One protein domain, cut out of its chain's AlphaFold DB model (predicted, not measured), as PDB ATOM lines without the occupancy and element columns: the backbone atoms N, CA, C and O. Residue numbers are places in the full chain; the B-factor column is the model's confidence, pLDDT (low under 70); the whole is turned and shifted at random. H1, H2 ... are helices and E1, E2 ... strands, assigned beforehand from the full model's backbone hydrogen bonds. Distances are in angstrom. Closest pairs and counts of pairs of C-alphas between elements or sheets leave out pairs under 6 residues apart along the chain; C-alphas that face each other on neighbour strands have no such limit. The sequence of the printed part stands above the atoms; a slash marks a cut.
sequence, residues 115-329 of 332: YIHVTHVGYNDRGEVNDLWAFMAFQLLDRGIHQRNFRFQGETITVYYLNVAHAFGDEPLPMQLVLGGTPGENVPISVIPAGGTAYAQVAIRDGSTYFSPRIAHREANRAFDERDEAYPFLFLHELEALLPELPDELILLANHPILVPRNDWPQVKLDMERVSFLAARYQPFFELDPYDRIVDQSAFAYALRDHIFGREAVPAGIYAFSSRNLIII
ATOM      1  N   TYR A 115     126.688 133.560 136.756       97.44
ATOM      2  CA  TYR A 115     126.378 132.208 137.189       97.44
ATOM      3  C   TYR A 115     126.533 132.043 138.704       97.44
ATOM      4  O   TYR A 115     127.622 132.204 139.267       97.44
ATOM      5  N   ILE A 116     125.434 131.639 139.344       97.12
ATOM      6  CA  ILE A 116     125.376 131.222 140.742       97.12
ATOM      7  C   ILE A 116     124.601 129.907 140.827       97.12
ATOM      8  O   ILE A 116     123.476 129.799 140.338       97.12
ATOM      9  N   HIS A 117     125.174 128.908 141.494       97.19
ATOM     10  CA  HIS A 117     124.520 127.624 141.731       97.19
ATOM     11  C   HIS A 117     124.541 127.261 143.211       97.19
ATOM     12  O   HIS A 117     125.596 126.968 143.778       97.19
ATOM     13  N   VAL A 118     123.360 127.217 143.831       97.38
ATOM     14  CA  VAL A 118     123.199 126.801 145.232       97.38
ATOM     15  C   VAL A 118     123.535 125.319 145.371       97.38
ATOM     16  O   VAL A 118     122.886 124.450 144.786       97.38
ATOM     17  N   THR A 119     124.558 125.021 146.166       95.62
ATOM     18  CA  THR A 119     125.023 123.649 146.412       95.62
ATOM     19  C   THR A 119     124.440 123.063 147.689       95.62
ATOM     20  O   THR A 119     124.197 121.856 147.739       95.62
ATOM     21  N   HIS A 120     124.143 123.913 148.673       95.31
ATOM     22  CA  HIS A 120     123.506 123.542 149.932       95.31
ATOM     23  C   HIS A 120     122.637 124.689 150.451       95.31
ATOM     24  O   HIS A 120     123.015 125.854 150.330       95.31
ATOM     25  N   VAL A 121     121.479 124.350 151.016       97.44
ATOM     26  CA  VAL A 121     120.575 125.299 151.672       97.44
ATOM     27  C   VAL A 121     119.936 124.637 152.890       97.44
ATOM     28  O   VAL A 121     119.434 123.515 152.804       97.44
ATOM     29  N   GLY A 122     119.957 125.338 154.016       97.06
ATOM     30  CA  GLY A 122     119.315 124.953 155.264       97.06
ATOM     31  C   GLY A 122     118.487 126.099 155.837       97.06
ATOM     32  O   GLY A 122     118.704 127.275 155.524       97.06
ATOM     33  N   TYR A 123     117.512 125.723 156.661       96.69
ATOM     34  CA  TYR A 123     116.522 126.622 157.236       96.69
ATOM     35  C   TYR A 123     116.502 126.486 158.757       96.69
ATOM     36  O   TYR A 123     116.718 125.397 159.293       96.69
ATOM     37  N   ASN A 124     116.210 127.581 159.455       93.94
ATOM     38  CA  ASN A 124     115.975 127.568 160.897       93.94
ATOM     39  C   ASN A 124     114.533 127.142 161.243       93.94
ATOM     40  O   ASN A 124     113.693 126.946 160.365       93.94
ATOM     41  N   ASP A 125     114.218 127.073 162.541       93.56
ATOM     42  CA  ASP A 125     112.883 126.701 163.047       93.56
ATOM     43  C   ASP A 125     111.752 127.652 162.603       93.56
ATOM     44  O   ASP A 125     110.573 127.325 162.732       93.56
ATOM     45  N   ARG A 126     112.093 128.841 162.086       94.44
ATOM     46  CA  ARG A 126     111.151 129.831 161.541       94.44
ATOM     47  C   ARG A 126     111.002 129.733 160.019       94.44
ATOM     48  O   ARG A 126     110.250 130.511 159.443       94.44
ATOM     49  N   GLY A 127     111.693 128.793 159.373       93.75
ATOM     50  CA  GLY A 127     111.700 128.634 157.919       93.75
ATOM     51  C   GLY A 127     112.559 129.666 157.182       93.75
ATOM     52  O   GLY A 127     112.428 129.805 155.969       93.75
ATOM     53  N   GLU A 128     113.433 130.391 157.880       93.62
ATOM     54  CA  GLU A 128     114.348 131.365 157.277       93.62
ATOM     55  C   GLU A 128     115.647 130.664 156.861       93.62
ATOM     56  O   GLU A 128     116.171 129.836 157.612       93.62
ATOM     57  N   VAL A 129     116.192 131.009 155.690       96.69
ATOM     58  CA  VAL A 129     117.486 130.478 155.226       96.69
ATOM     59  C   VAL A 129     118.596 130.936 156.176       96.69
ATOM     60  O   VAL A 129     118.821 132.137 156.339       96.69
ATOM     61  N   ASN A 130     119.301 129.982 156.785       95.69
ATOM     62  CA  ASN A 130     120.367 130.235 157.763       95.69
ATOM     63  C   ASN A 130     121.664 129.447 157.498       95.69
ATOM     64  O   ASN A 130     122.657 129.669 158.187       95.69
ATOM     65  N   ASP A 131     121.650 128.552 156.513       97.38
ATOM     66  CA  ASP A 131     122.798 127.798 156.015       97.38
ATOM     67  C   ASP A 131     122.749 127.857 154.491       97.38
ATOM     68  O   ASP A 131     121.730 127.515 153.888       97.38
ATOM     69  N   LEU A 132     123.802 128.358 153.858       97.94
ATOM     70  CA  LEU A 132     123.802 128.580 152.417       97.94
ATOM     71  C   LEU A 132     125.204 128.423 151.862       97.94
ATOM     72  O   LEU A 132     126.119 129.128 152.277       97.94
ATOM     73  N   TRP A 133     125.343 127.555 150.868       97.44
ATOM     74  CA  TRP A 133     126.550 127.431 150.060       97.44
ATOM     75  C   TRP A 133     126.196 127.563 148.590       97.44
ATOM     76  O   TRP A 133     125.189 127.016 148.126       97.44
ATOM     77  N   ALA A 134     127.063 128.221 147.831       97.12
ATOM     78  CA  ALA A 134     126.912 128.319 146.390       97.12
ATOM     79  C   ALA A 134     128.266 128.318 145.680       97.12
ATOM     80  O   ALA A 134     129.265 128.800 146.217       97.12
ATOM     81  N   PHE A 135     128.260 127.795 144.453       96.94
ATOM     82  CA  PHE A 135     129.262 128.147 143.456       96.94
ATOM     83  C   PHE A 135     128.895 129.485 142.830       96.94
ATOM     84  O   PHE A 135     127.732 129.700 142.496       96.94
ATOM     85  N   MET A 136     129.895 130.331 142.619       97.75
ATOM     86  CA  MET A 136     129.790 131.552 141.827       97.75
ATOM     87  C   MET A 136     130.874 131.555 140.755       97.75
ATOM     88  O   MET A 136     131.996 131.108 141.018       97.75
ATOM     89  N   ALA A 137     130.536 132.043 139.563       97.81
ATOM     90  CA  ALA A 137     131.498 132.281 138.495       97.81
ATOM     91  C   ALA A 137     132.080 133.689 138.575       97.81
ATOM     92  O   ALA A 137     131.417 134.625 139.003       97.81
ATOM     93  N   PHE A 138     133.316 133.849 138.132       98.12
ATOM     94  CA  PHE A 138     134.037 135.105 138.201       98.12
ATOM     95  C   PHE A 138     134.848 135.321 136.929       98.12
ATOM     96  O   PHE A 138     135.533 134.411 136.449       98.12
ATOM     97  N   GLN A 139     134.824 136.554 136.428       97.81
ATOM     98  CA  GLN A 139     135.782 137.020 135.437       97.81
ATOM     99  C   GLN A 139     137.092 137.354 136.149       97.81
ATOM    100  O   GLN A 139     137.117 138.229 137.012       97.81
ATOM    101  N   LEU A 140     138.191 136.697 135.787       97.81
ATOM    102  CA  LEU A 140     139.521 137.077 136.269       97.81
ATOM    103  C   LEU A 140     139.982 138.352 135.552       97.81
ATOM    104  O   LEU A 140     140.018 138.363 134.326       97.81
ATOM    105  N   LEU A 141     140.330 139.417 136.278       96.81
ATOM    106  CA  LEU A 141     140.631 140.727 135.674       96.81
ATOM    107  C   LEU A 141     142.102 140.888 135.269       96.81
ATOM    108  O   LEU A 141     142.415 141.547 134.277       96.81
ATOM    109  N   ASP A 142     143.004 140.261 136.014       95.75
ATOM    110  CA  ASP A 142     144.437 140.226 135.743       95.75
ATOM    111  C   ASP A 142     145.015 138.868 136.169       95.75
ATOM    112  O   ASP A 142     144.331 138.057 136.789       95.75
ATOM    113  N   ARG A 143     146.254 138.568 135.777       94.88
ATOM    114  CA  ARG A 143     146.903 137.272 136.062       94.88
ATOM    115  C   ARG A 143     147.823 137.319 137.290       94.88
ATOM    116  O   ARG A 143     148.815 136.600 137.328       94.88
ATOM    117  N   GLY A 144     147.531 138.182 138.264       94.06
ATOM    118  CA  GLY A 144     148.325 138.353 139.482       94.06
ATOM    119  C   GLY A 144     147.599 137.931 140.759       94.06
ATOM    120  O   GLY A 144     146.372 137.990 140.852       94.06
ATOM    121  N   ILE A 145     148.381 137.548 141.772       94.88
ATOM    122  CA  ILE A 145     147.904 137.459 143.155       94.88
ATOM    123  C   ILE A 145     148.221 138.779 143.856       94.88
ATOM    124  O   ILE A 145     149.351 139.264 143.851       94.88
ATOM    125  N   HIS A 146     147.201 139.357 144.475       94.06
ATOM    126  CA  HIS A 146     147.254 140.634 145.174       94.06
ATOM    127  C   HIS A 146     147.195 140.410 146.677       94.06
ATOM    128  O   HIS A 146     146.776 139.350 147.148       94.06
ATOM    129  N   GLN A 147     147.594 141.425 147.445       93.75
ATOM    130  CA  GLN A 147     147.590 141.350 148.901       93.75
ATOM    131  C   GLN A 147     146.965 142.575 149.565       93.75
ATOM    132  O   GLN A 147     146.972 143.680 149.020       93.75
ATOM    133  N   ARG A 148     146.392 142.359 150.749       93.31
ATOM    134  CA  ARG A 148     145.913 143.409 151.657       93.31
ATOM    135  C   ARG A 148     146.121 142.993 153.102       93.31
ATOM    136  O   ARG A 148     146.173 141.803 153.393       93.31
ATOM    137  N   ASN A 149     146.140 143.959 154.012       94.19
ATOM    138  CA  ASN A 149     146.203 143.665 155.440       94.19
ATOM    139  C   ASN A 149     144.803 143.629 156.063       94.19
ATOM    140  O   ASN A 149     143.922 144.432 155.746       94.19
ATOM    141  N   PHE A 150     144.610 142.690 156.980       90.69
ATOM    142  CA  PHE A 150     143.430 142.545 157.821       90.69
ATOM    143  C   PHE A 150     143.892 142.365 159.265       90.69
ATOM    144  O   PHE A 150     144.827 141.615 159.518       90.69
ATOM    145  N   ARG A 151     143.263 143.056 160.219       92.75
ATOM    146  CA  ARG A 151     143.611 142.931 161.638       92.75
ATOM    147  C   ARG A 151     142.560 142.113 162.379       92.75
ATOM    148  O   ARG A 151     141.379 142.450 162.296       92.75
ATOM    149  N   PHE A 152     143.007 141.105 163.119       93.12
ATOM    150  CA  PHE A 152     142.162 140.198 163.893       93.12
ATOM    151  C   PHE A 152     142.873 139.754 165.171       93.12
ATOM    152  O   PHE A 152     144.030 139.353 165.126       93.12
ATOM    153  N   GLN A 153     142.189 139.841 166.311       89.75
ATOM    154  CA  GLN A 153     142.721 139.532 167.643       89.75
ATOM    155  C   GLN A 153     144.039 140.257 167.956       89.75
ATOM    156  O   GLN A 153     144.939 139.733 168.603       89.75
ATOM    157  N   GLY A 154     144.165 141.495 167.475       88.19
ATOM    158  CA  GLY A 154     145.373 142.302 167.642       88.19
ATOM    159  C   GLY A 154     146.519 141.964 166.683       88.19
ATOM    160  O   GLY A 154     147.422 142.796 166.563       88.19
ATOM    161  N   GLU A 155     146.446 140.851 165.951       91.88
ATOM    162  CA  GLU A 155     147.423 140.427 164.946       91.88
ATOM    163  C   GLU A 155     147.076 140.960 163.552       91.88
ATOM    164  O   GLU A 155     145.905 141.119 163.192       91.88
ATOM    165  N   THR A 156     148.106 141.235 162.753       94.62
ATOM    166  CA  THR A 156     147.949 141.559 161.332       94.62
ATOM    167  C   THR A 156     148.059 140.281 160.513       94.62
ATOM    168  O   THR A 156     148.972 139.484 160.714       94.62
ATOM    169  N   ILE A 157     147.135 140.107 159.577       93.81
ATOM    170  CA  ILE A 157     147.076 139.016 158.614       93.81
ATOM    171  C   ILE A 157     147.220 139.628 157.221       93.81
ATOM    172  O   ILE A 157     146.427 140.489 156.829       93.81
ATOM    173  N   THR A 158     148.199 139.150 156.458       94.69
ATOM    174  CA  THR A 158     148.293 139.410 155.020       94.69
ATOM    175  C   THR A 158     147.319 138.476 154.314       94.69
ATOM    176  O   THR A 158     147.437 137.257 154.426       94.69
ATOM    177  N   VAL A 159     146.331 139.037 153.622       94.62
ATOM    178  CA  VAL A 159     145.301 138.321 152.859       94.62
ATOM    179  C   VAL A 159     145.683 138.325 151.388       94.62
ATOM    180  O   VAL A 159     145.879 139.402 150.828       94.62
ATOM    181  N   TYR A 160     145.714 137.148 150.765       95.06
ATOM    182  CA  TYR A 160     145.989 136.975 149.337       95.06
ATOM    183  C   TYR A 160     144.689 136.796 148.558       95.06
ATOM    184  O   TYR A 160     143.819 136.016 148.966       95.06
ATOM    185  N   TYR A 161     144.548 137.497 147.438       96.12
ATOM    186  CA  TYR A 161     143.335 137.466 146.623       96.12
ATOM    187  C   TYR A 161     143.618 137.665 145.133       96.12
ATOM    188  O   TYR A 161     144.654 138.201 144.749       96.12
ATOM    189  N   LEU A 162     142.669 137.254 144.295       97.00
ATOM    190  CA  LEU A 162     142.627 137.597 142.870       97.00
ATOM    191  C   LEU A 162     141.681 138.781 142.656       97.00
ATOM    192  O   LEU A 162     140.632 138.855 143.304       97.00
ATOM    193  N   ASN A 163     142.018 139.677 141.728       96.69
ATOM    194  CA  ASN A 163     141.073 140.684 141.247       96.69
ATOM    195  C   ASN A 163     140.109 140.027 140.270       96.69
ATOM    196  O   ASN A 163     140.512 139.515 139.220       96.69
ATOM    197  N   VAL A 164     138.830 140.050 140.613       97.38
ATOM    198  CA  VAL A 164     137.787 139.425 139.811       97.38
ATOM    199  C   VAL A 164     136.603 140.361 139.615       97.38
ATOM    200  O   VAL A 164     136.498 141.385 140.283       97.38
ATOM    201  N   ALA A 165     135.689 140.003 138.723       96.44
ATOM    202  CA  ALA A 165     134.370 140.613 138.652       96.44
ATOM    203  C   ALA A 165     133.267 139.550 138.590       96.44
ATOM    204  O   ALA A 165     133.480 138.452 138.072       96.44
ATOM    205  N   HIS A 166     132.094 139.886 139.124       97.06
ATOM    206  CA  HIS A 166     130.882 139.066 139.065       97.06
ATOM    207  C   HIS A 166     129.680 139.939 138.701       97.06
ATOM    208  O   HIS A 166     129.563 141.068 139.180       97.06
ATOM    209  N   ALA A 167     128.782 139.428 137.866       95.31
ATOM    210  CA  ALA A 167     127.595 140.142 137.417       95.31
ATOM    211  C   ALA A 167     126.371 139.757 138.262       95.31
ATOM    212  O   ALA A 167     125.751 138.726 138.041       95.31
ATOM    213  N   PHE A 168     125.983 140.621 139.203       92.50
ATOM    214  CA  PHE A 168     124.715 140.494 139.947       92.50
ATOM    215  C   PHE A 168     123.515 141.108 139.195       92.50
ATOM    216  O   PHE A 168     122.421 141.242 139.735       92.50
ATOM    217  N   GLY A 169     123.732 141.555 137.963       85.50
ATOM    218  CA  GLY A 169     122.790 142.287 137.128       85.50
ATOM    219  C   GLY A 169     123.460 142.603 135.796       85.50
ATOM    220  O   GLY A 169     124.323 141.848 135.353       85.50
ATOM    221  N   ASP A 170     123.108 143.729 135.182       77.88
ATOM    222  CA  ASP A 170     123.627 144.082 133.855       77.88
ATOM    223  C   ASP A 170     125.107 144.511 133.869       77.88
ATOM    224  O   ASP A 170     125.818 144.316 132.883       77.88
ATOM    225  N   GLU A 171     125.590 145.072 134.984       81.56
ATOM    226  CA  GLU A 171     126.977 145.524 135.124       81.56
ATOM    227  C   GLU A 171     127.781 144.610 136.066       81.56
ATOM    228  O   GLU A 171     127.354 144.356 137.200       81.56
ATOM    229  N   PRO A 172     128.962 144.121 135.640       88.25
ATOM    230  CA  PRO A 172     129.827 143.326 136.497       88.25
ATOM    231  C   PRO A 172     130.446 144.197 137.599       88.25
ATOM    232  O   PRO A 172     131.072 145.222 137.328       88.25
ATOM    233  N   LEU A 173     130.312 143.760 138.850       91.75
ATOM    234  CA  LEU A 173     130.927 144.404 140.005       91.75
ATOM    235  C   LEU A 173     132.335 143.838 140.240       91.75
ATOM    236  O   LEU A 173     132.480 142.619 140.373       91.75
ATOM    237  N   PRO A 174     133.374 144.689 140.339       93.31
ATOM    238  CA  PRO A 174     134.701 144.266 140.772       93.31
ATOM    239  C   PRO A 174     134.694 143.776 142.224       93.31
ATOM    240  O   PRO A 174     134.103 144.394 143.112       93.31
ATOM    241  N   MET A 175     135.387 142.672 142.475       95.00
ATOM    242  CA  MET A 175     135.464 141.999 143.767       95.00
ATOM    243  C   MET A 175     136.859 141.409 143.998       95.00
ATOM    244  O   MET A 175     137.671 141.261 143.084       95.00
ATOM    245  N   GLN A 176     137.121 141.021 145.242       97.00
ATOM    246  CA  GLN A 176     138.301 140.248 145.618       97.00
ATOM    247  C   GLN A 176     137.924 138.779 145.806       97.00
ATOM    248  O   GLN A 176     137.055 138.470 146.620       97.00
ATOM    249  N   LEU A 177     138.605 137.865 145.116       97.75
ATOM    250  CA  LEU A 177     138.479 136.433 145.376       97.75
ATOM    251  C   LEU A 177     139.575 135.989 146.347       97.75
ATOM    252  O   LEU A 177     140.730 135.835 145.955       97.75
ATOM    253  N   VAL A 178     139.230 135.823 147.622       97.19
ATOM    254  CA  VAL A 178     140.177 135.517 148.701       97.19
ATOM    255  C   VAL A 178     140.656 134.073 148.604       97.19
ATOM    256  O   VAL A 178     139.874 133.134 148.765       97.19
ATOM    257  N   LEU A 179     141.965 133.912 148.422       95.12
ATOM    258  CA  LEU A 179     142.644 132.619 148.356       95.12
ATOM    259  C   LEU A 179     143.034 132.122 149.753       95.12
ATOM    260  O   LEU A 179     142.931 130.930 150.039       95.12
ATOM    261  N   GLY A 180     143.442 133.023 150.648       93.12
ATOM    262  CA  GLY A 180     143.892 132.681 151.996       93.12
ATOM    263  C   GLY A 180     144.586 133.848 152.690       93.12
ATOM    264  O   GLY A 180     144.432 135.003 152.293       93.12
ATOM    265  N   GLY A 181     145.359 133.550 153.733       93.00
ATOM    266  CA  GLY A 181     146.143 134.562 154.427       93.00
ATOM    267  C   GLY A 181     147.150 133.984 155.412       93.00
ATOM    268  O   GLY A 181     147.030 132.831 155.832       93.00
ATOM    269  N   THR A 182     148.140 134.794 155.775       93.94
ATOM    270  CA  THR A 182     149.252 134.429 156.663       93.94
ATOM    271  C   THR A 182     149.466 135.501 157.739       93.94
ATOM    272  O   THR A 182     149.215 136.677 157.461       93.94
ATOM    273  N   PRO A 183     149.924 135.142 158.956       93.12
ATOM    274  CA  PRO A 183     150.324 136.129 159.955       93.12
ATOM    275  C   PRO A 183     151.427 137.049 159.432       93.12
ATOM    276  O   PRO A 183     152.353 136.592 158.762       93.12
ATOM    277  N   GLY A 184     151.352 138.323 159.801       92.00
ATOM    278  CA  GLY A 184     152.298 139.364 159.419       92.00
ATOM    279  C   GLY A 184     151.695 140.394 158.471       92.00
ATOM    280  O   GLY A 184     150.607 140.226 157.919       92.00
ATOM    281  N   GLU A 185     152.422 141.489 158.298       93.56
ATOM    282  CA  GLU A 185     152.047 142.599 157.428       93.56
ATOM    283  C   GLU A 185     152.795 142.506 156.094       93.56
ATOM    284  O   GLU A 185     154.016 142.356 156.088       93.56
ATOM    285  N   ASN A 186     152.071 142.629 154.975       91.56
ATOM    286  CA  ASN A 186     152.620 142.627 153.612       91.56
ATOM    287  C   ASN A 186     153.582 141.458 153.322       91.56
ATOM    288  O   ASN A 186     154.599 141.637 152.646       91.56
ATOM    289  N   VAL A 187     153.289 140.273 153.859       91.88
ATOM    290  CA  VAL A 187     154.158 139.097 153.733       91.88
ATOM    291  C   VAL A 187     154.186 138.631 152.271       91.88
ATOM    292  O   VAL A 187     153.136 138.276 151.739       91.88
ATOM    293  N   PRO A 188     155.352 138.582 151.604       91.38
ATOM    294  CA  PRO A 188     155.420 138.117 150.223       91.38
ATOM    295  C   PRO A 188     155.160 136.609 150.117       91.38
ATOM    296  O   PRO A 188     155.529 135.839 151.003       91.38
ATOM    297  N   ILE A 189     154.570 136.166 149.001       89.75
ATOM    298  CA  ILE A 189     154.211 134.752 148.784       89.75
ATOM    299  C   ILE A 189     155.438 133.831 148.859       89.75
ATOM    300  O   ILE A 189     155.368 132.737 149.416       89.75
ATOM    301  N   SER A 190     156.589 134.306 148.380       86.75
ATOM    302  CA  SER A 190     157.854 133.562 148.350       86.75
ATOM    303  C   SER A 190     158.427 133.196 149.723       86.75
ATOM    304  O   SER A 190     159.314 132.347 149.791       86.75
ATOM    305  N   VAL A 191     157.955 133.821 150.808       86.81
ATOM    306  CA  VAL A 191     158.447 133.561 152.174       86.81
ATOM    307  C   VAL A 191     157.391 132.930 153.079       86.81
ATOM    308  O   VAL A 191     157.652 132.746 154.269       86.81
ATOM    309  N   ILE A 192     156.204 132.602 152.551       86.38
ATOM    310  CA  ILE A 192     155.171 131.927 153.341       86.38
ATOM    311  C   ILE A 192     155.724 130.560 153.777       86.38
ATOM    312  O   ILE A 192     156.178 129.783 152.933       86.38
ATOM    313  N   PRO A 193     155.698 130.234 155.081       75.25
ATOM    314  CA  PRO A 193     156.148 128.933 155.548       75.25
ATOM    315  C   PRO A 193     155.270 127.820 154.967       75.25
ATOM    316  O   PRO A 193     154.055 127.977 154.842       75.25
ATOM    317  N   ALA A 194     155.871 126.668 154.664       69.69
ATOM    318  CA  ALA A 194     155.134 125.488 154.224       69.69
ATOM    319  C   ALA A 194     154.170 125.027 155.336       69.69
ATOM    320  O   ALA A 194     154.569 124.430 156.333       69.69
ATOM    321  N   GLY A 195     152.890 125.349 155.173       69.56
ATOM    322  CA  GLY A 195     151.818 125.115 156.139       69.56
ATOM    323  C   GLY A 195     150.472 125.512 155.539       69.56
ATOM    324  O   GLY A 195     150.427 126.002 154.417       69.56
ATOM    325  N   GLY A 196     149.363 125.317 156.261       69.75
ATOM    326  CA  GLY A 196     148.008 125.504 155.709       69.75
ATOM    327  C   GLY A 196     147.733 126.880 155.077       69.75
ATOM    328  O   GLY A 196     146.853 126.998 154.233       69.75
ATOM    329  N   THR A 197     148.503 127.908 155.438       77.44
ATOM    330  CA  THR A 197     148.428 129.266 154.877       77.44
ATOM    331  C   THR A 197     148.999 129.392 153.462       77.44
ATOM    332  O   THR A 197     148.652 130.340 152.761       77.44
ATOM    333  N   ALA A 198     149.844 128.451 153.033       81.81
ATOM    334  CA  ALA A 198     150.529 128.470 151.744       81.81
ATOM    335  C   ALA A 198     149.749 127.784 150.614       81.81
ATOM    336  O   ALA A 198     150.237 127.776 149.488       81.81
ATOM    337  N   TYR A 199     148.573 127.207 150.890       86.12
ATOM    338  CA  TYR A 199     147.853 126.372 149.928       86.12
ATOM    339  C   TYR A 199     146.466 126.914 149.577       86.12
ATOM    340  O   TYR A 199     145.681 127.325 150.439       86.12
ATOM    341  N   ALA A 200     146.123 126.807 148.298       88.50
ATOM    342  CA  ALA A 200     144.762 126.911 147.798       88.50
ATOM    343  C   ALA A 200     144.302 125.533 147.313       88.50
ATOM    344  O   ALA A 200     145.074 124.773 146.736       88.50
ATOM    345  N   GLN A 201     143.036 125.200 147.546       91.12
ATOM    346  CA  GLN A 201     142.446 123.987 146.992       91.12
ATOM    347  C   GLN A 201     141.949 124.304 145.581       91.12
ATOM    348  O   GLN A 201     140.956 125.024 145.429       91.12
ATOM    349  N   VAL A 202     142.657 123.810 144.563       93.25
ATOM    350  CA  VAL A 202     142.462 124.214 143.164       93.25
ATOM    351  C   VAL A 202     142.254 122.987 142.284       93.25
ATOM    352  O   VAL A 202     142.992 122.015 142.381       93.25
ATOM    353  N   ALA A 203     141.270 123.049 141.390       93.19
ATOM    354  CA  ALA A 203     141.128 122.102 140.289       93.19
ATOM    355  C   ALA A 203     141.189 122.847 138.954       93.19
ATOM    356  O   ALA A 203     140.426 123.787 138.733       93.19
ATOM    357  N   ILE A 204     142.064 122.412 138.053       93.31
ATOM    358  CA  ILE A 204     142.144 122.932 136.685       93.31
ATOM    359  C   ILE A 204     141.437 121.936 135.775       93.31
ATOM    360  O   ILE A 204     141.644 120.726 135.899       93.31
ATOM    361  N   ARG A 205     140.558 122.424 134.904       92.81
ATOM    362  CA  ARG A 205     139.735 121.593 134.025       92.81
ATOM    363  C   ARG A 205     139.684 122.174 132.628       92.81
ATOM    364  O   ARG A 205     139.679 123.385 132.449       92.81
ATOM    365  N   ASP A 206     139.565 121.280 131.664       91.38
ATOM    366  CA  ASP A 206     139.279 121.642 130.286       91.38
ATOM    367  C   ASP A 206     137.772 121.884 130.095       91.38
ATOM    368  O   ASP A 206     136.946 121.155 130.659       91.38
ATOM    369  N   GLY A 207     137.415 122.883 129.285       89.38
ATOM    370  CA  GLY A 207     136.035 123.262 128.974       89.38
ATOM    371  C   GLY A 207     135.198 122.169 128.302       89.38
ATOM    372  O   GLY A 207     133.973 122.237 128.344       89.38
ATOM    373  N   SER A 208     135.822 121.127 127.739       86.81
ATOM    374  CA  SER A 208     135.117 119.941 127.224       86.81
ATOM    375  C   SER A 208     134.613 119.002 128.324       86.81
ATOM    376  O   SER A 208     133.770 118.137 128.070       86.81
ATOM    377  N   THR A 209     135.105 119.148 129.558       85.06
ATOM    378  CA  THR A 209     134.690 118.308 130.682       85.06
ATOM    379  C   THR A 209     133.382 118.823 131.271       85.06
ATOM    380  O   THR A 209     133.286 119.979 131.680       85.06
ATOM    381  N   TYR A 210     132.386 117.943 131.406       84.88
ATOM    382  CA  TYR A 210     131.125 118.292 132.060       84.88
ATOM    383  C   TYR A 210     131.350 118.831 133.477       84.88
ATOM    384  O   TYR A 210     131.912 118.151 134.344       84.88
ATOM    385  N   PHE A 211     130.845 120.035 133.743       92.62
ATOM    386  CA  PHE A 211     130.867 120.615 135.077       92.62
ATOM    387  C   PHE A 211     129.578 120.287 135.832       92.62
ATOM    388  O   PHE A 211     128.482 120.647 135.408       92.62
ATOM    389  N   SER A 212     129.708 119.629 136.986       94.25
ATOM    390  CA  SER A 212     128.596 119.454 137.918       94.25
ATOM    391  C   SER A 212     128.883 120.146 139.250       94.25
ATOM    392  O   SER A 212     129.737 119.659 139.997       94.25
ATOM    393  N   PRO A 213     128.159 121.227 139.599       94.31
ATOM    394  CA  PRO A 213     128.379 121.978 140.836       94.31
ATOM    395  C   PRO A 213     128.191 121.126 142.091       94.31
ATOM    396  O   PRO A 213     128.971 121.214 143.034       94.31
ATOM    397  N   ARG A 214     127.177 120.253 142.115       92.44
ATOM    398  CA  ARG A 214     126.897 119.397 143.282       92.44
ATOM    399  C   ARG A 214     127.962 118.326 143.481       92.44
ATOM    400  O   ARG A 214     128.370 118.080 144.614       92.44
ATOM    401  N   ILE A 215     128.431 117.713 142.392       92.06
ATOM    402  CA  ILE A 215     129.542 116.756 142.455       92.06
ATOM    403  C   ILE A 215     130.809 117.494 142.885       92.06
ATOM    404  O   ILE A 215     131.427 117.090 143.859       92.06
ATOM    405  N   ALA A 216     131.136 118.616 142.240       92.81
ATOM    406  CA  ALA A 216     132.278 119.457 142.588       92.81
ATOM    407  C   ALA A 216     132.285 119.855 144.075       92.81
ATOM    408  O   ALA A 216     133.303 119.718 144.746       92.81
ATOM    409  N   HIS A 217     131.140 120.287 144.610       93.25
ATOM    410  CA  HIS A 217     130.986 120.616 146.025       93.25
ATOM    411  C   HIS A 217     131.247 119.403 146.923       93.25
ATOM    412  O   HIS A 217     131.982 119.520 147.902       93.25
ATOM    413  N   ARG A 218     130.645 118.250 146.609       91.56
ATOM    414  CA  ARG A 218     130.807 117.026 147.398       91.56
ATOM    415  C   ARG A 218     132.262 116.571 147.408       91.56
ATOM    416  O   ARG A 218     132.815 116.403 148.486       91.56
ATOM    417  N   GLU A 219     132.862 116.395 146.231       90.56
ATOM    418  CA  GLU A 219     134.248 115.930 146.077       90.56
ATOM    419  C   GLU A 219     135.219 116.847 146.826       90.56
ATOM    420  O   GLU A 219     136.043 116.383 147.610       90.56
ATOM    421  N   ALA A 220     135.054 118.161 146.686       88.50
ATOM    422  CA  ALA A 220     135.921 119.125 147.344       88.50
ATOM    423  C   ALA A 220     135.737 119.212 148.872       88.50
ATOM    424  O   ALA A 220     136.592 119.780 149.544       88.50
ATOM    425  N   ASN A 221     134.662 118.659 149.441       88.62
ATOM    426  CA  ASN A 221     134.438 118.613 150.890       88.62
ATOM    427  C   ASN A 221     134.606 117.205 151.489       88.62
ATOM    428  O   ASN A 221     134.292 117.005 152.664       88.62
ATOM    429  N   ARG A 222     135.122 116.235 150.721       88.00
ATOM    430  CA  ARG A 222     135.474 114.910 151.250       88.00
ATOM    431  C   ARG A 222     136.638 114.974 152.244       88.00
ATOM    432  O   ARG A 222     137.352 115.981 152.360       88.00
ATOM    433  N   ALA A 223     136.826 113.859 152.952       84.69
ATOM    434  CA  ALA A 223     138.015 113.612 153.757       84.69
ATOM    435  C   ALA A 223     139.288 113.754 152.904       84.69
ATOM    436  O   ALA A 223     139.250 113.546 151.694       84.69
ATOM    437  N   PHE A 224     140.400 114.125 153.544       80.12
ATOM    438  CA  PHE A 224     141.653 114.475 152.866       80.12
ATOM    439  C   PHE A 224     142.086 113.427 151.828       80.12
ATOM    440  O   PHE A 224     142.244 113.784 150.663       80.12
ATOM    441  N   ASP A 225     142.159 112.152 152.220       81.38
ATOM    442  CA  ASP A 225     142.644 111.065 151.356       81.38
ATOM    443  C   ASP A 225     141.780 110.849 150.099       81.38
ATOM    444  O   ASP A 225     142.289 110.466 149.054       81.38
ATOM    445  N   GLU A 226     140.470 111.111 150.175       80.81
ATOM    446  CA  GLU A 226     139.554 110.966 149.032       80.81
ATOM    447  C   GLU A 226     139.493 112.222 148.150       80.81
ATOM    448  O   GLU A 226     138.980 112.181 147.034       80.81
ATOM    449  N   ARG A 227     139.947 113.364 148.672       82.88
ATOM    450  CA  ARG A 227     139.809 114.680 148.041       82.88
ATOM    451  C   ARG A 227     141.021 115.065 147.205       82.88
ATOM    452  O   ARG A 227     140.849 115.762 146.206       82.88
ATOM    453  N   ASP A 228     142.210 114.653 147.635       76.31
ATOM    454  CA  ASP A 228     143.493 115.117 147.093       76.31
ATOM    455  C   ASP A 228     143.629 114.867 145.581       76.31
ATOM    456  O   ASP A 228     144.162 115.703 144.860       76.31
ATOM    457  N   GLU A 229     143.039 113.782 145.069       76.62
ATOM    458  CA  GLU A 229     143.052 113.465 143.635       76.62
ATOM    459  C   GLU A 229     142.210 114.445 142.796       76.62
ATOM    460  O   GLU A 229     142.623 114.871 141.719       76.62
ATOM    461  N   ALA A 230     141.023 114.825 143.276       77.25
ATOM    462  CA  ALA A 230     140.092 115.663 142.515       77.25
ATOM    463  C   ALA A 230     140.331 117.169 142.713       77.25
ATOM    464  O   ALA A 230     139.965 117.978 141.853       77.25
ATOM    465  N   TYR A 231     140.880 117.539 143.870       81.75
ATOM    466  CA  TYR A 231     141.113 118.914 144.302       81.75
ATOM    467  C   TYR A 231     142.413 118.995 145.110       81.75
ATOM    468  O   TYR A 231     142.355 119.148 146.339       81.75
ATOM    469  N   PRO A 232     143.569 118.894 144.439       85.38
ATOM    470  CA  PRO A 232     144.853 118.960 145.107       85.38
ATOM    471  C   PRO A 232     145.060 120.321 145.774       85.38
ATOM    472  O   PRO A 232     144.515 121.359 145.368       85.38
ATOM    473  N   PHE A 233     145.884 120.316 146.816       88.06
ATOM    474  CA  PHE A 233     146.421 121.548 147.369       88.06
ATOM    475  C   PHE A 233     147.543 122.067 146.470       88.06
ATOM    476  O   PHE A 233     148.587 121.436 146.344       88.06
ATOM    477  N   LEU A 234     147.325 123.238 145.878       90.12
ATOM    478  CA  LEU A 234     148.316 123.953 145.085       90.12
ATOM    479  C   LEU A 234     148.970 125.024 145.955       90.12
ATOM    480  O   LEU A 234     148.265 125.791 146.627       90.12
ATOM    481  N   PHE A 235     150.300 125.097 145.949       91.56
ATOM    482  CA  PHE A 235     150.990 126.169 146.657       91.56
ATOM    483  C   PHE A 235     150.671 127.526 146.019       91.56
ATOM    484  O   PHE A 235     150.588 127.652 144.800       91.56
ATOM    485  N   LEU A 236     150.550 128.578 146.829       92.50
ATOM    486  CA  LEU A 236     150.264 129.924 146.326       92.50
ATOM    487  C   LEU A 236     151.348 130.434 145.368       92.50
ATOM    488  O   LEU A 236     151.007 131.119 144.413       92.50
ATOM    489  N   HIS A 237     152.621 130.073 145.569       91.06
ATOM    490  CA  HIS A 237     153.692 130.438 144.630       91.06
ATOM    491  C   HIS A 237     153.593 129.672 143.300       91.06
ATOM    492  O   HIS A 237     153.963 130.198 142.254       91.06
ATOM    493  N   GLU A 238     153.085 128.436 143.311       93.25
ATOM    494  CA  GLU A 238     152.825 127.671 142.085       93.25
ATOM    495  C   GLU A 238     151.612 128.234 141.350       93.25
ATOM    496  O   GLU A 238     151.648 128.377 140.132       93.25
ATOM    497  N   LEU A 239     150.563 128.620 142.084       94.12
ATOM    498  CA  LEU A 239     149.420 129.328 141.513       94.12
ATOM    499  C   LEU A 239     149.849 130.675 140.915       94.12
ATOM    500  O   LEU A 239     149.444 130.992 139.802       94.12
ATOM    501  N   GLU A 240     150.696 131.441 141.607       93.88
ATOM    502  CA  GLU A 240     151.267 132.696 141.099       93.88
ATOM    503  C   GLU A 240     152.036 132.482 139.788       93.88
ATOM    504  O   GLU A 240     151.875 133.265 138.855       93.88
ATOM    505  N   ALA A 241     152.811 131.399 139.686       94.06
ATOM    506  CA  ALA A 241     153.522 131.038 138.461       94.06
ATOM    507  C   ALA A 241     152.592 130.523 137.346       94.06
ATOM    508  O   ALA A 241     152.882 130.721 136.170       94.06
ATOM    509  N   LEU A 242     151.479 129.874 137.698       95.38
ATOM    510  CA  LEU A 242     150.507 129.326 136.753       95.38
ATOM    511  C   LEU A 242     149.629 130.408 136.112       95.38
ATOM    512  O   LEU A 242     149.313 130.305 134.930       95.38
ATOM    513  N   LEU A 243     149.192 131.417 136.876       95.81
ATOM    514  CA  LEU A 243     148.212 132.406 136.406       95.81
ATOM    515  C   LEU A 243     148.613 133.083 135.077       95.81
ATOM    516  O   LEU A 243     147.747 133.184 134.205       95.81
ATOM    517  N   PRO A 244     149.869 133.525 134.858       95.50
ATOM    518  CA  PRO A 244     150.286 134.117 133.582       95.50
ATOM    519  C   PRO A 244     150.167 133.172 132.378       95.50
ATOM    520  O   PRO A 244     149.872 133.638 131.275       95.50
ATOM    521  N   GLU A 245     150.347 131.869 132.602       95.69
ATOM    522  CA  GLU A 245     150.307 130.819 131.575       95.69
ATOM    523  C   GLU A 245     148.876 130.424 131.184       95.69
ATOM    524  O   GLU A 245     148.666 129.741 130.182       95.69
ATOM    525  N   LEU A 246     147.869 130.855 131.953       96.00
ATOM    526  CA  LEU A 246     146.475 130.577 131.628       96.00
ATOM    527  C   LEU A 246     146.054 131.293 130.328       96.00
ATOM    528  O   LEU A 246     146.456 132.444 130.088       96.00
ATOM    529  N   PRO A 247     145.199 130.655 129.506       96.12
ATOM    530  CA  PRO A 247     144.668 131.268 128.294       96.12
ATOM    531  C   PRO A 247     143.774 132.480 128.603       96.12
ATOM    532  O   PRO A 247     143.487 132.817 129.756       96.12
ATOM    533  N   ASP A 248     143.350 133.185 127.558       96.19
ATOM    534  CA  ASP A 248     142.372 134.268 127.710       96.19
ATOM    535  C   ASP A 248     140.978 133.705 127.988       96.19
ATOM    536  O   ASP A 248     140.285 134.210 128.873       96.19
ATOM    537  N   GLU A 249     140.609 132.628 127.293       97.38
ATOM    538  CA  GLU A 249     139.375 131.887 127.527       97.38
ATOM    539  C   GLU A 249     139.477 131.089 128.829       97.38
ATOM    540  O   GLU A 249     140.051 130.000 128.878       97.38
ATOM    541  N   LEU A 250     138.942 131.639 129.917       96.94
ATOM    542  CA  LEU A 250     138.866 130.938 131.194       96.94
ATOM    543  C   LEU A 250     137.671 131.415 132.014       96.94
ATOM    544  O   LEU A 250     137.277 132.576 131.942       96.94
ATOM    545  N   ILE A 251     137.133 130.527 132.844       97.44
ATOM    546  CA  ILE A 251     136.099 130.831 133.834       97.44
ATOM    547  C   ILE A 251     136.612 130.378 135.200       97.44
ATOM    548  O   ILE A 251     136.992 129.217 135.379       97.44
ATOM    549  N   LEU A 252     136.610 131.292 136.176       97.81
ATOM    550  CA  LEU A 252     136.877 130.949 137.571       97.81
ATOM    551  C   LEU A 252     135.568 130.629 138.278       97.81
ATOM    552  O   LEU A 252     134.642 131.429 138.254       97.81
ATOM    553  N   LEU A 253     135.506 129.489 138.956       97.81
ATOM    554  CA  LEU A 253     134.389 129.119 139.819       97.81
ATOM    555  C   LEU A 253     134.897 128.945 141.243       97.81
ATOM    556  O   LEU A 253     135.853 128.204 141.480       97.81
ATOM    557  N   ALA A 254     134.234 129.580 142.201       97.56
ATOM    558  CA  ALA A 254     134.551 129.410 143.611       97.56
ATOM    559  C   ALA A 254     133.320 128.983 144.404       97.56
ATOM    560  O   ALA A 254     132.222 129.483 144.175       97.56
ATOM    561  N   ASN A 255     133.519 128.062 145.344       95.69
ATOM    562  CA  ASN A 255     132.493 127.633 146.291       95.69
ATOM    563  C   ASN A 255     132.928 127.948 147.717       95.69
ATOM    564  O   ASN A 255     134.085 127.721 148.082       95.69
ATOM    565  N   HIS A 256     131.987 128.443 148.516       95.38
ATOM    566  CA  HIS A 256     132.189 128.794 149.918       95.38
ATOM    567  C   HIS A 256     130.838 128.875 150.648       95.38
ATOM    568  O   HIS A 256     129.827 129.172 150.002       95.38
ATOM    569  N   PRO A 257     130.792 128.636 151.972       96.56
ATOM    570  CA  PRO A 257     129.637 129.022 152.775       96.56
ATOM    571  C   PRO A 257     129.405 130.536 152.694       96.56
ATOM    572  O   PRO A 257     130.305 131.324 152.979       96.56
ATOM    573  N   ILE A 258     128.192 130.927 152.318       97.38
ATOM    574  CA  ILE A 258     127.698 132.307 152.338       97.38
ATOM    575  C   ILE A 258     127.047 132.587 153.689       97.38
ATOM    576  O   ILE A 258     127.330 133.606 154.307       97.38
ATOM    577  N   LEU A 259     126.201 131.661 154.153       98.06
ATOM    578  CA  LEU A 259     125.602 131.695 155.482       98.06
ATOM    579  C   LEU A 259     126.010 130.444 156.244       98.06
ATOM    580  O   LEU A 259     126.038 129.344 155.700       98.06
ATOM    581  N   VAL A 260     126.295 130.647 157.518       97.25
ATOM    582  CA  VAL A 260     126.662 129.625 158.491       97.25
ATOM    583  C   VAL A 260     125.648 129.676 159.639       97.25
ATOM    584  O   VAL A 260     125.404 130.775 160.168       97.25
ATOM    585  N   PRO A 261     125.092 128.532 160.073       96.69
ATOM    586  CA  PRO A 261     124.187 128.476 161.212       96.69
ATOM    587  C   PRO A 261     124.782 129.122 162.462       96.69
ATOM    588  O   PRO A 261     125.948 128.920 162.791       96.69
ATOM    589  N   ARG A 262     123.956 129.852 163.222       94.44
ATOM    590  CA  ARG A 262     124.388 130.528 164.461       94.44
ATOM    591  C   ARG A 262     125.032 129.577 165.478       94.44
ATOM    592  O   ARG A 262     125.946 129.979 166.191       94.44
ATOM    593  N   ASN A 263     124.585 128.322 165.518       95.31
ATOM    594  CA  ASN A 263     125.138 127.296 166.405       95.31
ATOM    595  C   ASN A 263     126.596 126.938 166.071       95.31
ATOM    596  O   ASN A 263     127.323 126.507 166.962       95.31
ATOM    597  N   ASP A 264     127.034 127.181 164.834       96.69
ATOM    598  CA  ASP A 264     128.384 126.860 164.367       96.69
ATOM    599  C   ASP A 264     129.343 128.056 164.478       96.69
ATOM    600  O   ASP A 264     130.557 127.902 164.334       96.69
ATOM    601  N   TRP A 265     128.842 129.259 164.789       96.62
ATOM    602  CA  TRP A 265     129.678 130.460 164.924       96.62
ATOM    603  C   TRP A 265     130.780 130.334 165.981       96.62
ATOM    604  O   TRP A 265     131.882 130.814 165.714       96.62
ATOM    605  N   PRO A 266     130.570 129.688 167.149       96.75
ATOM    606  CA  PRO A 266     131.658 129.460 168.096       96.75
ATOM    607  C   PRO A 266     132.799 128.640 167.487       96.75
ATOM    608  O   PRO A 266     133.965 128.957 167.717       96.75
ATOM    609  N   GLN A 267     132.478 127.626 166.676       96.94
ATOM    610  CA  GLN A 267     133.488 126.819 165.995       96.94
ATOM    611  C   GLN A 267     134.213 127.640 164.927       96.94
ATOM    612  O   GLN A 267     135.441 127.649 164.910       96.94
ATOM    613  N   VAL A 268     133.479 128.401 164.108       96.38
ATOM    614  CA  VAL A 268     134.088 129.319 163.133       96.38
ATOM    615  C   VAL A 268     135.037 130.296 163.823       96.38
ATOM    616  O   VAL A 268     136.164 130.480 163.377       96.38
ATOM    617  N   LYS A 269     134.621 130.899 164.941       95.75
ATOM    618  CA  LYS A 269     135.458 131.830 165.700       95.75
ATOM    619  C   LYS A 269     136.744 131.160 166.190       95.75
ATOM    620  O   LYS A 269     137.816 131.727 165.997       95.75
ATOM    621  N   LEU A 270     136.649 129.958 166.761       96.44
ATOM    622  CA  LEU A 270     137.820 129.180 167.180       96.44
ATOM    623  C   LEU A 270     138.755 128.865 166.004       96.44
ATOM    624  O   LEU A 270     139.974 128.942 166.151       96.44
ATOM    625  N   ASP A 271     138.202 128.538 164.838       94.56
ATOM    626  CA  ASP A 271     138.976 128.247 163.632       94.56
ATOM    627  C   ASP A 271     139.707 129.493 163.114       94.56
ATOM    628  O   ASP A 271     140.895 129.422 162.791       94.56
ATOM    629  N   MET A 272     139.035 130.650 163.100       94.75
ATOM    630  CA  MET A 272     139.645 131.936 162.747       94.75
ATOM    631  C   MET A 272     140.781 132.312 163.712       94.75
ATOM    632  O   MET A 272     141.800 132.841 163.283       94.75
ATOM    633  N   GLU A 273     140.632 132.042 165.011       93.69
ATOM    634  CA  GLU A 273     141.658 132.341 166.024       93.69
ATOM    635  C   GLU A 273     142.884 131.439 165.929       93.69
ATOM    636  O   GLU A 273     143.995 131.869 166.221       93.69
ATOM    637  N   ARG A 274     142.693 130.182 165.531       91.75
ATOM    638  CA  ARG A 274     143.784 129.205 165.447       91.75
ATOM    639  C   ARG A 274     144.540 129.275 164.130       91.75
ATOM    640  O   ARG A 274     145.692 128.848 164.076       91.75
ATOM    641  N   VAL A 275     143.883 129.727 163.061       91.38
ATOM    642  CA  VAL A 275     144.377 129.559 161.696       91.38
ATOM    643  C   VAL A 275     144.079 130.796 160.844       91.38
ATOM    644  O   VAL A 275     142.954 131.021 160.395       91.38
ATOM    645  N   SER A 276     145.116 131.576 160.529       91.25
ATOM    646  CA  SER A 276     144.972 132.869 159.841       91.25
ATOM    647  C   SER A 276     144.361 132.779 158.442       91.25
ATOM    648  O   SER A 276     143.658 133.701 158.030       91.25
ATOM    649  N   PHE A 277     144.560 131.677 157.707       90.31
ATOM    650  CA  PHE A 277     143.914 131.527 156.398       90.31
ATOM    651  C   PHE A 277     142.398 131.329 156.521       90.31
ATOM    652  O   PHE A 277     141.656 131.767 155.643       90.31
ATOM    653  N   LEU A 278     141.921 130.713 157.611       93.19
ATOM    654  CA  LEU A 278     140.491 130.600 157.897       93.19
ATOM    655  C   LEU A 278     139.929 131.948 158.345       93.19
ATOM    656  O   LEU A 278     138.862 132.328 157.874       93.19
ATOM    657  N   ALA A 279     140.674 132.720 159.145       94.25
ATOM    658  CA  ALA A 279     140.312 134.108 159.435       94.25
ATOM    659  C   ALA A 279     140.129 134.925 158.148       94.25
ATOM    660  O   ALA A 279     139.090 135.554 157.971       94.25
ATOM    661  N   ALA A 280     141.085 134.847 157.217       94.00
ATOM    662  CA  ALA A 280     141.008 135.533 155.930       94.00
ATOM    663  C   ALA A 280     139.786 135.104 155.096       94.00
ATOM    664  O   ALA A 280     139.114 135.959 154.521       94.00
ATOM    665  N   ARG A 281     139.472 133.801 155.049       94.38
ATOM    666  CA  ARG A 281     138.354 133.265 154.251       94.38
ATOM    667  C   ARG A 281     136.976 133.501 154.880       94.38
ATOM    668  O   ARG A 281     136.014 133.704 154.144       94.38
ATOM    669  N   TYR A 282     136.849 133.509 156.205       95.38
ATOM    670  CA  TYR A 282     135.564 133.766 156.866       95.38
ATOM    671  C   TYR A 282     135.255 135.256 157.032       95.38
ATOM    672  O   TYR A 282     134.084 135.630 157.019       95.38
ATOM    673  N   GLN A 283     136.273 136.116 157.129       94.00
ATOM    674  CA  GLN A 283     136.106 137.557 157.351       94.00
ATOM    675  C   GLN A 283     135.079 138.242 156.429       94.00
ATOM    676  O   GLN A 283     134.322 139.062 156.948       94.00
ATOM    677  N   PRO A 284     134.993 137.953 155.113       95.62
ATOM    678  CA  PRO A 284     134.028 138.630 154.242       95.62
ATOM    679  C   PRO A 284     132.555 138.338 154.565       95.62
ATOM    680  O   PRO A 284     131.677 139.120 154.198       95.62
ATOM    681  N   PHE A 285     132.279 137.226 155.249       97.00
ATOM    682  CA  PHE A 285     130.924 136.734 155.500       97.00
ATOM    683  C   PHE A 285     130.427 137.016 156.916       97.00
ATOM    684  O   PHE A 285     129.247 136.838 157.170       97.00
ATOM    685  N   PHE A 286     131.273 137.521 157.816       96.94
ATOM    686  CA  PHE A 286     130.885 137.835 159.191       96.94
ATOM    687  C   PHE A 286     131.079 139.307 159.534       96.94
ATOM    688  O   PHE A 286     132.039 139.955 159.112       96.94
ATOM    689  N   GLU A 287     130.182 139.819 160.365       95.75
ATOM    690  CA  GLU A 287     130.352 141.081 161.066       95.75
ATOM    691  C   GLU A 287     131.101 140.844 162.382       95.75
ATOM    692  O   GLU A 287     130.725 139.996 163.201       95.75
ATOM    693  N   LEU A 288     132.184 141.601 162.568       93.88
ATOM    694  CA  LEU A 288     133.042 141.540 163.746       93.88
ATOM    695  C   LEU A 288     132.947 142.840 164.542       93.88
ATOM    696  O   LEU A 288     133.189 143.920 163.994       93.88
ATOM    697  N   ASP A 289     132.678 142.732 165.841       93.00
ATOM    698  CA  ASP A 289     132.681 143.879 166.750       93.00
ATOM    699  C   ASP A 289     134.113 144.432 166.989       93.00
ATOM    700  O   ASP A 289     135.098 143.878 166.482       93.00
ATOM    701  N   PRO A 290     134.282 145.533 167.751       91.19
ATOM    702  CA  PRO A 290     135.604 146.083 168.067       91.19
ATOM    703  C   PRO A 290     136.540 145.147 168.852       91.19
ATOM    704  O   PRO A 290     137.731 145.430 168.946       91.19
ATOM    705  N   TYR A 291     136.018 144.057 169.418       90.25
ATOM    706  CA  TYR A 291     136.770 143.013 170.118       90.25
ATOM    707  C   TYR A 291     136.930 141.748 169.255       90.25
ATOM    708  O   TYR A 291     137.229 140.673 169.776       90.25
ATOM    709  N   ASP A 292     136.701 141.875 167.944       92.75
ATOM    710  CA  ASP A 292     136.774 140.820 166.936       92.75
ATOM    711  C   ASP A 292     135.843 139.623 167.206       92.75
ATOM    712  O   ASP A 292     136.108 138.502 166.758       92.75
ATOM    713  N   ARG A 293     134.739 139.830 167.932       93.12
ATOM    714  CA  ARG A 293     133.705 138.809 168.155       93.12
ATOM    715  C   ARG A 293     132.742 138.786 166.980       93.12
ATOM    716  O   ARG A 293     132.336 139.839 166.501       93.12
ATOM    717  N   ILE A 294     132.340 137.586 166.565       96.56
ATOM    718  CA  ILE A 294     131.278 137.419 165.571       96.56
ATOM    719  C   ILE A 294     129.959 137.862 166.204       96.56
ATOM    720  O   ILE A 294     129.509 137.255 167.179       96.56
ATOM    721  N   VAL A 295     129.355 138.915 165.656       96.12
ATOM    722  CA  VAL A 295     128.058 139.441 166.116       96.12
ATOM    723  C   VAL A 295     126.929 139.119 165.148       96.12
ATOM    724  O   VAL A 295     125.813 138.842 165.598       96.12
ATOM    725  N   ASP A 296     127.231 139.078 163.850       97.06
ATOM    726  CA  ASP A 296     126.284 138.686 162.814       97.06
ATOM    727  C   ASP A 296     126.977 138.149 161.548       97.06
ATOM    728  O   ASP A 296     128.207 138.167 161.451       97.06
ATOM    729  N   GLN A 297     126.202 137.675 160.571       96.25
ATOM    730  CA  GLN A 297     126.656 137.570 159.179       96.25
ATOM    731  C   GLN A 297     126.830 138.975 158.588       96.25
ATOM    732  O   GLN A 297     126.165 139.925 158.998       96.25
ATOM    733  N   SER A 298     127.710 139.123 157.603       96.06
ATOM    734  CA  SER A 298     127.953 140.417 156.971       96.06
ATOM    735  C   SER A 298     126.761 140.871 156.123       96.06
ATOM    736  O   SER A 298     126.008 140.066 155.569       96.06
ATOM    737  N   ALA A 299     126.635 142.187 155.927       95.06
ATOM    738  CA  ALA A 299     125.645 142.751 155.008       95.06
ATOM    739  C   ALA A 299     125.784 142.188 153.580       95.06
ATOM    740  O   ALA A 299     124.786 142.014 152.888       95.06
ATOM    741  N   PHE A 300     127.011 141.862 153.154       95.06
ATOM    742  CA  PHE A 300     127.257 141.208 151.869       95.06
ATOM    743  C   PHE A 300     126.684 139.785 151.824       95.06
ATOM    744  O   PHE A 300     126.043 139.427 150.842       95.06
ATOM    745  N   ALA A 301     126.853 138.991 152.886       97.19
ATOM    746  CA  ALA A 301     126.291 137.644 152.960       97.19
ATOM    747  C   ALA A 301     124.753 137.653 152.874       97.19
ATOM    748  O   ALA A 301     124.167 136.851 152.144       97.19
ATOM    749  N   TYR A 302     124.102 138.597 153.563       97.12
ATOM    750  CA  TYR A 302     122.652 138.783 153.462       97.12
ATOM    751  C   TYR A 302     122.217 139.289 152.084       97.12
ATOM    752  O   TYR A 302     121.322 138.693 151.492       97.12
ATOM    753  N   ALA A 303     122.901 140.291 151.522       96.06
ATOM    754  CA  ALA A 303     122.613 140.772 150.171       96.06
ATOM    755  C   ALA A 303     122.747 139.656 149.124       96.06
ATOM    756  O   ALA A 303     121.933 139.564 148.210       96.06
ATOM    757  N   LEU A 304     123.733 138.766 149.275       96.62
ATOM    758  CA  LEU A 304     123.920 137.632 148.378       96.62
ATOM    759  C   LEU A 304     122.796 136.594 148.515       96.62
ATOM    760  O   LEU A 304     122.300 136.104 147.504       96.62
ATOM    761  N   ARG A 305     122.350 136.283 149.742       97.00
ATOM    762  CA  ARG A 305     121.157 135.446 149.977       97.00
ATOM    763  C   ARG A 305     119.933 136.038 149.271       97.00
ATOM    764  O   ARG A 305     119.238 135.321 148.551       97.00
ATOM    765  N   ASP A 306     119.680 137.325 149.480       96.75
ATOM    766  CA  ASP A 306     118.493 138.011 148.961       96.75
ATOM    767  C   ASP A 306     118.550 138.149 147.435       96.75
ATOM    768  O   ASP A 306     117.546 137.962 146.748       96.75
ATOM    769  N   HIS A 307     119.744 138.330 146.872       95.88
ATOM    770  CA  HIS A 307     119.967 138.254 145.435       95.88
ATOM    771  C   HIS A 307     119.661 136.856 144.869       95.88
ATOM    772  O   HIS A 307     118.917 136.727 143.898       95.88
ATOM    773  N   ILE A 308     120.168 135.793 145.505       96.12
ATOM    774  CA  ILE A 308     119.990 134.406 145.045       96.12
ATOM    775  C   ILE A 308     118.515 133.984 145.045       96.12
ATOM    776  O   ILE A 308     118.056 133.349 144.092       96.12
ATOM    777  N   PHE A 309     117.766 134.308 146.103       96.06
ATOM    778  CA  PHE A 309     116.388 133.824 146.270       96.06
ATOM    779  C   PHE A 309     115.317 134.841 145.864       96.06
ATOM    780  O   PHE A 309     114.241 134.440 145.419       96.06
ATOM    781  N   GLY A 310     115.595 136.136 146.003       92.69
ATOM    782  CA  GLY A 310     114.663 137.232 145.727       92.69
ATOM    783  C   GLY A 310     114.974 138.027 144.458       92.69
ATOM    784  O   GLY A 310     114.134 138.818 144.036       92.69
ATOM    785  N   ARG A 311     116.142 137.812 143.828       89.94
ATOM    786  CA  ARG A 311     116.670 138.648 142.728       89.94
ATOM    787  C   ARG A 311     116.780 140.123 143.109       89.94
ATOM    788  O   ARG A 311     116.639 141.005 142.264       89.94
ATOM    789  N   GLU A 312     117.011 140.385 144.391       94.12
ATOM    790  CA  GLU A 312     117.261 141.734 144.876       94.12
ATOM    791  C   GLU A 312     118.606 142.250 144.353       94.12
ATOM    792  O   GLU A 312     119.528 141.478 144.067       94.12
ATOM    793  N   ALA A 313     118.715 143.567 144.193       91.56
ATOM    794  CA  ALA A 313     119.961 144.184 143.766       91.56
ATOM    795  C   ALA A 313     120.995 144.103 144.895       91.56
ATOM    796  O   ALA A 313     120.722 144.508 146.028       91.56
ATOM    797  N   VAL A 314     122.204 143.639 144.576       91.62
ATOM    798  CA  VAL A 314     123.334 143.746 145.501       91.62
ATOM    799  C   VAL A 314     123.763 145.219 145.551       91.62
ATOM    800  O   VAL A 314     123.981 145.811 144.491       91.62
ATOM    801  N   PRO A 315     123.863 145.844 146.741       87.81
ATOM    802  CA  PRO A 315     124.282 147.239 146.849       87.81
ATOM    803  C   PRO A 315     125.652 147.485 146.204       87.81
ATOM    804  O   PRO A 315     126.466 146.578 146.084       87.81
ATOM    805  N   ALA A 316     125.944 148.722 145.806       81.94
ATOM    806  CA  ALA A 316     127.291 149.057 145.352       81.94
ATOM    807  C   ALA A 316     128.268 149.034 146.540       81.94
ATOM    808  O   ALA A 316     127.989 149.600 147.601       81.94
ATOM    809  N   GLY A 317     129.432 148.415 146.361       83.12
ATOM    810  CA  GLY A 317     130.429 148.295 147.418       83.12
ATOM    811  C   GLY A 317     131.702 147.601 146.956       83.12
ATOM    812  O   GLY A 317     131.809 147.158 145.815       83.12
ATOM    813  N   ILE A 318     132.677 147.516 147.860       83.00
ATOM    814  CA  ILE A 318     133.884 146.714 147.655       83.00
ATOM    815  C   ILE A 318     133.661 145.388 148.367       83.00
ATOM    816  O   ILE A 318     133.642 145.337 149.600       83.00
ATOM    817  N   TYR A 319     133.487 144.325 147.591       92.81
ATOM    818  CA  TYR A 319     133.181 143.005 148.124       92.81
ATOM    819  C   TYR A 319     134.346 142.041 147.982       92.81
ATOM    820  O   TYR A 319     135.184 142.150 147.086       92.81
ATOM    821  N   ALA A 320     134.358 141.065 148.879       95.69
ATOM    822  CA  ALA A 320     135.237 139.921 148.802       95.69
ATOM    823  C   ALA A 320     134.395 138.647 148.882       95.69
ATOM    824  O   ALA A 320     133.515 138.533 149.731       95.69
ATOM    825  N   PHE A 321     134.678 137.694 148.003       97.25
ATOM    826  CA  PHE A 321     134.177 136.330 148.092       97.25
ATOM    827  C   PHE A 321     135.366 135.415 148.364       97.25
ATOM    828  O   PHE A 321     136.466 135.678 147.888       97.25
ATOM    829  N   SER A 322     135.186 134.347 149.129       95.62
ATOM    830  CA  SER A 322     136.296 133.449 149.459       95.62
ATOM    831  C   SER A 322     136.259 132.206 148.596       95.62
ATOM    832  O   SER A 322     135.196 131.649 148.353       95.62
ATOM    833  N   SER A 323     137.413 131.713 148.161       90.62
ATOM    834  CA  SER A 323     137.504 130.403 147.521       90.62
ATOM    835  C   SER A 323     137.871 129.356 148.567       90.62
ATOM    836  O   SER A 323     139.045 129.203 148.913       90.62
ATOM    837  N   ARG A 324     136.883 128.611 149.082       89.25
ATOM    838  CA  ARG A 324     137.204 127.368 149.807       89.25
ATOM    839  C   ARG A 324     137.754 126.358 148.813       89.25
ATOM    840  O   ARG A 324     138.813 125.795 149.050       89.25
ATOM    841  N   ASN A 325     137.052 126.241 147.686       90.94
ATOM    842  CA  ASN A 325     137.433 125.441 146.533       90.94
ATOM    843  C   ASN A 325     137.448 126.370 145.317       90.94
ATOM    844  O   ASN A 325     136.441 127.038 145.067       90.94
ATOM    845  N   LEU A 326     138.559 126.403 144.587       95.62
ATOM    846  CA  LEU A 326     138.709 127.134 143.332       95.62
ATOM    847  C   LEU A 326     138.726 126.141 142.168       95.62
ATOM    848  O   LEU A 326     139.397 125.111 142.228       95.62
ATOM    849  N   ILE A 327     137.997 126.448 141.106       96.31
ATOM    850  CA  ILE A 327     138.035 125.697 139.856       96.31
ATOM    851  C   ILE A 327     138.366 126.675 138.742       96.31
ATOM    852  O   ILE A 327     137.705 127.702 138.603       96.31
ATOM    853  N   ILE A 328     139.385 126.341 137.964       96.88
ATOM    854  CA  ILE A 328     139.783 127.075 136.768       96.88
ATOM    855  C   ILE A 328     139.366 126.215 135.585       96.88
ATOM    856  O   ILE A 328     139.906 125.124 135.411       96.88
ATOM    857  N   ILE A 329     138.382 126.668 134.812       96.88
ATOM    858  CA  ILE A 329     137.978 125.985 133.582       96.88
ATOM    859  C   ILE A 329     138.534 126.781 132.410       96.88
ATOM    860  O   ILE A 329     138.178 127.947 132.249       96.88
TER     861      ILE A 329
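This is residues 115 to 329 of the 332 residues of an uncharacterized protein of Brevefilum fermentans (UniProt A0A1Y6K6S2). A large, strongly twisted sheet of ten strands curls round helix H5, with H1 and H6 over its opposite faces. H4 folds back along H5, the small hairpin E9 and E10 lies near H4, and short H2 lies farthest from the mean of the C-alphas. The 215 printed residues include six named helices and twelve named strands; along the chain come first the strands E1 to E6, then the helices H1 and H2, then E7, then H3, then E8, then the helices H4 and H5, then the hairpin of E9 and E10, then H6, and last E11 and E12; the class is mixed, helices and strands, and the large sheet, which is branched, has both antiparallel and parallel neighbour pairs. The whole is compact and rounded, with a radius of gyration of the C-alphas of 16.7 A and spans of 48 by 42 by 38 A.

E1, residues 116 to 123, and E2, residues 129 to 140, form an antiparallel hairpin, with N 117 and O 135 within hydrogen-bond range at 2.9 A, as are the N and O pairs below. E3, residues 146 to 152, E4, residues 155 to 167, and E5, residues 172 to 183, form a meander of two hairpins, each strand the antiparallel neighbour of the one before: N 148 and O 159, 3.0 A; N 160 and O 180, 2.9 A. E2 and E4 are antiparallel, N 139 and O 165, 2.8 A. E6, residues 199 to 206, is antiparallel to E7, residues 233 to 235, N 200 and O 234, 2.9 A. H1, residues 213 to 220, is on this sheet and touches H2, residues 224 to 227, only just and only at the corner, with 3 pairs of C-alphas within 8 A, the closest those of Ala 220 and Arg 227, 5.9 A. H3, residues 236 to 245, is on the sheet and touches no helix. E8, residues 250 to 259, has E2 on one side, N 136 and O 254, 2.9 A, and E12, residues 325 to 329, on the other, N 253 and O 327, 2.9 A, both antiparallel. H4, residues 262 to 274, only grazes the sheet; with residues 268 to 273 alone it touches H5, residues 276 to 285, as a helical hairpin, opposite ways at a steep tilt of 36 degrees, only just past shallow; their closest C-alphas are those of Met 272 and Ala 279, 4.0 A. The closest C-alphas of E5 and H5 are those of Gly 181 and Phe 277, 4.3 A. E9, residues 286 to 288, and E10, residues 294 to 297, form an antiparallel hairpin, N 287 and O 296, 2.8 A. H6, residues 299 to 310, is on the opposite face to H1 and touches H5 only at their ends, with its residues 300 to 301 alone, closest C-alphas Phe 285 and Ala 301, 5.4 A. E11, residues 319 to 322, is parallel to E5, N 176 and O 319, 2.9 A; E12 is parallel to E6, N 203 and O 326, 2.9 A. Every O i to N i+4 pair is within hydrogen-bond range in H1 and H6, against 4 of 6 in H3, 7 of 9 in H4 and 4 of 6 in H5; H2 is too short for such a pair.

E1 begins at C-alpha 116 (125.376, 131.222, 140.742), and E12 ends at C-alpha 329 (137.978, 125.985, 133.582). E4 spans 33.9 A, E5 32.0 A, E2 29.8 A, E8 27.7 A and H4 19.5 A.

The C-alphas farthest apart are those of Arg 126 and Glu 245, 49.3 A. The printed part has no cut; the link E5 to E6 is long, with 15 residues. Residues 194 to 196 have pLDDT under 70.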